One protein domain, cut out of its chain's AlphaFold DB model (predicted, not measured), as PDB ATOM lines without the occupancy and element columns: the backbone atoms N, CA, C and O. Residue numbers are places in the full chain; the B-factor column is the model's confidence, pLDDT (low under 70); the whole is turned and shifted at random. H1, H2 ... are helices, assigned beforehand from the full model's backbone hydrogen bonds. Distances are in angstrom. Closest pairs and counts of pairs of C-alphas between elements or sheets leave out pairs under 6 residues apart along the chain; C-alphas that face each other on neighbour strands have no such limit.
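AT A GLANCE: This is residues 57 to 103 of the 209 residues of an uncharacterized protein of Deltaproteobacteria bacterium (UniProt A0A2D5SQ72). A long helix, H1, sticks out as an arm with residues 57 to 69 and meets, at its other end, a small loose head made by the short helices H2 and H3. After H3 a tail without a named element loops out, with residues 95 to 100 free. The printed part has 47 residues with three named helices, H1, H2, H3 in that order, and no named strand; it is all helix and loose, with a radius of gyration of the C-alphas of 12.0 A and spans of 35 by 27 by 16 A.

HOW THE PARTS SIT: H1, residues 57 to 75, touches H3, residues 88 to 94, with its residues 70 to 74 alone; the closest C-alphas, of Lys 74 and Leu 93, are 7.1 A apart. They run the same way at 37 degrees, only just a steep tilt. H2, residues 77 to 81, is close to but not clearly touching H1, closest at the C-alphas of Ile 73 and His 80, 6.8 A. H2 is also close to but not clearly touching H3, closest at the C-alphas of His 80 and His 90, 7.2 A. In H1, H2 and H3 every O i to N i+4 pair is within hydrogen-bond range.

IN THESE COORDINATES: H1 is 26.6 A long from C-alpha 57 at (4.598, 16.457, -15.006); H2 measures 6.4 A; H3 measures 10.1 A, ending at C-alpha 94 (0.788, 45.795, -29.639).

THE WHOLE: The farthest C-alphas, of Ser 57 and Asn 96, are 36.4 A apart. The printed part has no cut; the link H1 to H2 is tight, and H2 to H3 short. Mean pLDDT of the printed part is 72.6, under 70 at residues 57 to 64, 66 and 76 to 85.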
ATOM      1  N   SER A  57       5.198  15.451 -15.895       55.56
ATOM      2  CA  SER A  57       4.598  16.457 -15.006       55.56
ATOM      3  C   SER A  57       5.392  17.762 -15.019       55.56
ATOM      4  O   SER A  57       4.792  18.837 -15.009       55.56
ATOM      5  N   THR A  58       6.721  17.697 -15.127       61.56
ATOM      6  CA  THR A  58       7.569  18.890 -15.241       61.56
ATOM      7  C   THR A  58       7.353  19.611 -16.576       61.56
ATOM      8  O   THR A  58       7.176  20.830 -16.580       61.56
ATOM      9  N   LEU A  59       7.258  18.884 -17.696       62.59
ATOM     10  CA  LEU A  59       6.942  19.458 -19.011       62.59
ATOM     11  C   LEU A  59       5.529  20.055 -19.066       62.59
ATOM     12  O   LEU A  59       5.361  21.181 -19.538       62.59
ATOM     13  N   LEU A  60       4.520  19.353 -18.539       65.25
ATOM     14  CA  LEU A  60       3.144  19.860 -18.475       65.25
ATOM     15  C   LEU A  60       3.052  21.130 -17.620       65.25
ATOM     16  O   LEU A  60       2.402  22.095 -18.018       65.25
ATOM     17  N   THR A  61       3.762  21.174 -16.491       63.50
ATOM     18  CA  THR A  61       3.798  22.359 -15.621       63.50
ATOM     19  C   THR A  61       4.512  23.533 -16.302       63.50
ATOM     20  O   THR A  61       4.034  24.666 -16.227       63.50
ATOM     21  N   ARG A  62       5.611  23.295 -17.038       62.81
ATOM     22  CA  ARG A  62       6.301  24.333 -17.840       62.81
ATOM     23  C   ARG A  62       5.427  24.867 -18.979       62.81
ATOM     24  O   ARG A  62       5.394  26.078 -19.203       62.81
ATOM     25  N   LYS A  63       4.670  23.993 -19.651       67.31
ATOM     26  CA  LYS A  63       3.698  24.378 -20.687       67.31
ATOM     27  C   LYS A  63       2.591  25.254 -20.113       67.31
ATOM     28  O   LYS A  63       2.318  26.328 -20.644       67.31
ATOM     29  N   GLN A  64       2.003  24.838 -18.994       68.94
ATOM     30  CA  GLN A  64       0.903  25.570 -18.373       68.94
ATOM     31  C   GLN A  64       1.352  26.932 -17.832       68.94
ATOM     32  O   GLN A  64       0.695  27.938 -18.074       68.94
ATOM     33  N   THR A  65       2.503  26.994 -17.157       70.31
ATOM     34  CA  THR A  65       3.041  28.253 -16.609       70.31
ATOM     35  C   THR A  65       3.406  29.264 -17.693       70.31
ATOM     36  O   THR A  65       3.160  30.455 -17.517       70.31
ATOM     37  N   SER A  66       3.943  28.809 -18.827       68.69
ATOM     38  CA  SER A  66       4.277  29.689 -19.954       68.69
ATOM     39  C   SER A  66       3.023  30.284 -20.593       68.69
ATOM     40  O   SER A  66       2.958  31.493 -20.798       68.69
ATOM     41  N   LYS A  67       1.985  29.466 -20.816       74.69
ATOM     42  CA  LYS A  67       0.692  29.947 -21.323       74.69
ATOM     43  C   LYS A  67       0.018  30.931 -20.368       74.69
ATOM     44  O   LYS A  67      -0.522  31.932 -20.823       74.69
ATOM     45  N   ILE A  68       0.090  30.684 -19.057       74.50
ATOM     46  CA  ILE A  68      -0.446  31.600 -18.038       74.50
ATOM     47  C   ILE A  68       0.250  32.963 -18.116       74.50
ATOM     48  O   ILE A  68      -0.433  33.981 -18.106       74.50
ATOM     49  N   LYS A  69       1.580  33.004 -18.257       73.31
ATOM     50  CA  LYS A  69       2.313  34.275 -18.393       73.31
ATOM     51  C   LYS A  69       1.908  35.049 -19.646       73.31
ATOM     52  O   LYS A  69       1.712  36.254 -19.566       73.31
ATOM     53  N   ILE A  70       1.750  34.375 -20.786       74.44
ATOM     54  CA  ILE A  70       1.312  35.032 -22.030       74.44
ATOM     55  C   ILE A  70      -0.137  35.534 -21.883       74.44
ATOM     56  O   ILE A  70      -0.443  36.647 -22.297       74.44
ATOM     57  N   ALA A  71      -1.012  34.766 -21.224       76.94
ATOM     58  CA  ALA A  71      -2.382  35.189 -20.929       76.94
ATOM     59  C   ALA A  71      -2.434  36.423 -20.015       76.94
ATOM     60  O   ALA A  71      -3.231  37.321 -20.268       76.94
ATOM     61  N   GLN A  72      -1.555  36.497 -19.011       74.69
ATOM     62  CA  GLN A  72      -1.418  37.668 -18.140       74.69
ATOM     63  C   GLN A  72      -0.952  38.910 -18.912       74.69
ATOM     64  O   GLN A  72      -1.505  39.989 -18.718       74.69
ATOM     65  N   ILE A  73       0.013  38.753 -19.827       72.69
ATOM     66  CA  ILE A  73       0.478  39.861 -20.677       72.69
ATOM     67  C   ILE A  73      -0.662  40.347 -21.584       72.69
ATOM     68  O   ILE A  73      -0.862  41.550 -21.726       72.69
ATOM     69  N   LYS A  74      -1.461  39.424 -22.136       74.56
ATOM     70  CA  LYS A  74      -2.617  39.761 -22.980       74.56
ATOM     71  C   LYS A  74      -3.742  40.468 -22.209       74.56
ATOM     72  O   LYS A  74      -4.396  41.335 -22.775       74.56
ATOM     73  N   SER A  75      -3.985  40.117 -20.943       75.44
ATOM     74  CA  SER A  75      -5.072  40.707 -20.144       75.44
ATOM     75  C   SER A  75      -4.774  42.105 -19.598       75.44
ATOM     76  O   SER A  75      -5.694  42.790 -19.162       75.44
ATOM     77  N   SER A  76      -3.507  42.527 -19.570       69.75
ATOM     78  CA  SER A  76      -3.092  43.790 -18.945       69.75
ATOM     79  C   SER A  76      -2.098  44.567 -19.820       69.75
ATOM     80  O   SER A  76      -0.940  44.724 -19.430       69.75
ATOM     81  N   PRO A  77      -2.525  45.068 -20.993       64.50
ATOM     82  CA  PRO A  77      -1.639  45.752 -21.939       64.50
ATOM     83  C   PRO A  77      -0.989  47.024 -21.354       64.50
ATOM     84  O   PRO A  77       0.212  47.224 -21.532       64.50
ATOM     85  N   ASP A  78      -1.727  47.820 -20.570       60.22
ATOM     86  CA  ASP A  78      -1.244  49.104 -20.025       60.22
ATOM     87  C   ASP A  78      -0.147  48.962 -18.957       60.22
ATOM     88  O   ASP A  78       0.781  49.767 -18.893       60.22
ATOM     89  N   ILE A  79      -0.197  47.903 -18.139       57.72
ATOM     90  CA  ILE A  79       0.808  47.645 -17.086       57.72
ATOM     91  C   ILE A  79       2.144  47.198 -17.701       57.72
ATOM     92  O   ILE A  79       3.216  47.360 -17.116       57.72
ATOM     93  N   HIS A  80       2.088  46.620 -18.897       53.66
ATOM     94  CA  HIS A  80       3.216  45.965 -19.536       53.66
ATOM     95  C   HIS A  80       3.924  46.843 -20.577       53.66
ATOM     96  O   HIS A  80       5.121  46.649 -20.794       53.66
ATOM     97  N   ALA A  81       3.254  47.866 -21.120       56.03
ATOM     98  CA  ALA A  81       3.881  48.909 -21.939       56.03
ATOM     99  C   ALA A  81       4.915  49.756 -21.161       56.03
ATOM    100  O   ALA A  81       5.860  50.270 -21.750       56.03
ATOM    101  N   GLN A  82       4.783  49.858 -19.832       55.75
ATOM    102  CA  GLN A  82       5.719  50.582 -18.954       55.75
ATOM    103  C   GLN A  82       6.815  49.701 -18.330       55.75
ATOM    104  O   GLN A  82       7.546  50.134 -17.435       55.75
ATOM    105  N   LYS A  83       6.949  48.438 -18.748       62.81
ATOM    106  CA  LYS A  83       7.946  47.549 -18.152       62.81
ATOM    107  C   LYS A  83       9.354  47.932 -18.622       62.81
ATOM    108  O   LYS A  83       9.621  47.966 -19.815       62.81
ATOM    109  N   SER A  84      10.287  48.094 -17.678       62.25
ATOM    110  CA  SER A  84      11.710  48.398 -17.943       62.25
ATOM    111  C   SER A  84      12.421  47.385 -18.863       62.25
ATOM    112  O   SER A  84      13.486  47.693 -19.390       62.25
ATOM    113  N   THR A  85      11.857  46.187 -19.052       69.50
ATOM    114  CA  THR A  85      12.352  45.153 -19.975       69.50
ATOM    115  C   THR A  85      11.185  44.567 -20.781       69.50
ATOM    116  O   THR A  85      10.577  43.571 -20.354       69.50
ATOM    117  N   PRO A  86      10.815  45.193 -21.914       74.25
ATOM    118  CA  PRO A  86       9.809  44.638 -22.809       74.25
ATOM    119  C   PRO A  86      10.327  43.330 -23.415       74.25
ATOM    120  O   PRO A  86      11.519  43.159 -23.669       74.25
ATOM    121  N   THR A  87       9.431  42.364 -23.593       82.88
ATOM    122  CA  THR A  87       9.740  41.112 -24.303       82.88
ATOM    123  C   THR A  87       9.084  41.137 -25.673       82.88
ATOM    124  O   THR A  87       8.083  41.823 -25.842       82.88
ATOM    125  N   ILE A  88       9.554  40.305 -26.605       82.06
ATOM    126  CA  ILE A  88       8.981  40.187 -27.960       82.06
ATOM    127  C   ILE A  88       7.452  39.983 -27.977       82.06
ATOM    128  O   ILE A  88       6.767  40.445 -28.879       82.06
ATOM    129  N   PHE A  89       6.885  39.345 -26.945       82.75
ATOM    130  CA  PHE A  89       5.433  39.172 -26.830       82.75
ATOM    131  C   PHE A  89       4.674  40.491 -26.645       82.75
ATOM    132  O   PHE A  89       3.514  40.568 -27.032       82.75
ATOM    133  N   HIS A  90       5.302  41.512 -26.062       79.88
ATOM    134  CA  HIS A  90       4.700  42.835 -25.894       79.88
ATOM    135  C   HIS A  90       4.543  43.508 -27.257       79.88
ATOM    136  O   HIS A  90       3.459  43.993 -27.571       79.88
ATOM    137  N   ASP A  91       5.587  43.434 -28.083       82.81
ATOM    138  CA  ASP A  91       5.604  44.011 -29.428       82.81
ATOM    139  C   ASP A  91       4.626  43.286 -30.363       82.81
ATOM    140  O   ASP A  91       3.884  43.914 -31.115       82.81
ATOM    141  N   ILE A  92       4.546  41.953 -30.276       83.69
ATOM    142  CA  ILE A  92       3.581  41.179 -31.072       83.69
ATOM    143  C   ILE A  92       2.139  41.533 -30.677       83.69
ATOM    144  O   ILE A  92       1.283  41.708 -31.546       83.69
ATOM    145  N   LEU A  93       1.848  41.677 -29.380       82.50
ATOM    146  CA  LEU A  93       0.498  42.003 -28.915       82.50
ATOM    147  C   LEU A  93       0.083  43.439 -29.271       82.50
ATOM    148  O   LEU A  93      -1.088  43.649 -29.607       82.50
ATOM    149  N   SER A  94       1.022  44.392 -29.264       80.12
ATOM    150  CA  SER A  94       0.788  45.795 -29.639       80.12
ATOM    151  C   SER A  94       0.766  46.049 -31.153       80.12
ATOM    152  O   SER A  94       0.256  47.078 -31.590       80.12
ATOM    153  N   SER A  95       1.271  45.116 -31.966       82.44
ATOM    154  CA  SER A  95       1.309  45.229 -33.431       82.44
ATOM    155  C   SER A  95      -0.070  45.152 -34.113       82.44
ATOM    156  O   SER A  95      -1.059  44.713 -33.526       82.44
ATOM    157  N   ASN A  96      -0.131  45.484 -35.407       84.38
ATOM    158  CA  ASN A  96      -1.348  45.415 -36.234       84.38
ATOM    159  C   ASN A  96      -1.660  44.006 -36.793       84.38
ATOM    160  O   ASN A  96      -2.325  43.885 -37.821       84.38
ATOM    161  N   LEU A  97      -1.167  42.936 -36.158       84.50
ATOM    162  CA  LEU A  97      -1.383  41.564 -36.636       84.50
ATOM    163  C   LEU A  97      -2.837  41.082 -36.438       84.50
ATOM    164  O   LEU A  97      -3.490  41.493 -35.469       84.50
ATOM    165  N   PRO A  98      -3.342  40.175 -37.300       87.94
ATOM    166  CA  PRO A  98      -4.661  39.565 -37.143       87.94
ATOM    167  C   PRO A  98      -4.823  38.842 -35.798       87.94
ATOM    168  O   PRO A  98      -3.894  38.209 -35.298       87.94
ATOM    169  N   GLU A  99      -6.037  38.833 -35.239       82.00
ATOM    170  CA  GLU A  99      -6.301  38.218 -33.923       82.00
ATOM    171  C   GLU A  99      -5.991  36.706 -33.891       82.00
ATOM    172  O   GLU A  99      -5.620  36.158 -32.851       82.00
ATOM    173  N   ALA A 100      -6.071  36.034 -35.045       81.06
ATOM    174  CA  ALA A 100      -5.688  34.630 -35.199       81.06
ATOM    175  C   ALA A 100      -4.193  34.382 -34.897       81.06
ATOM    176  O   ALA A 100      -3.839  33.360 -34.298       81.06
ATOM    177  N   GLU A 101      -3.327  35.331 -35.257       79.25
ATOM    178  CA  GLU A 101      -1.879  35.282 -35.009       79.25
ATOM    179  C   GLU A 101      -1.535  35.675 -33.562       79.25
ATOM    180  O   GLU A 101      -0.546  35.212 -33.003       79.25
ATOM    181  N   LYS A 102      -2.427  36.409 -32.885       83.56
ATOM    182  CA  LYS A 102      -2.320  36.772 -31.457       83.56
ATOM    183  C   LYS A 102      -2.923  35.729 -30.505       83.56
ATOM    184  O   LYS A 102      -3.194  36.012 -29.327       83.56
ATOM    185  N   SER A 103      -3.176  34.516 -30.995       85.75
ATOM    186  CA  SER A 103      -3.683  33.425 -30.163       85.75
ATOM    187  C   SER A 103      -2.603  32.916 -29.201       85.75
ATOM    188  O   SER A 103      -1.432  32.769 -29.550       85.75
TER     189      SER A 103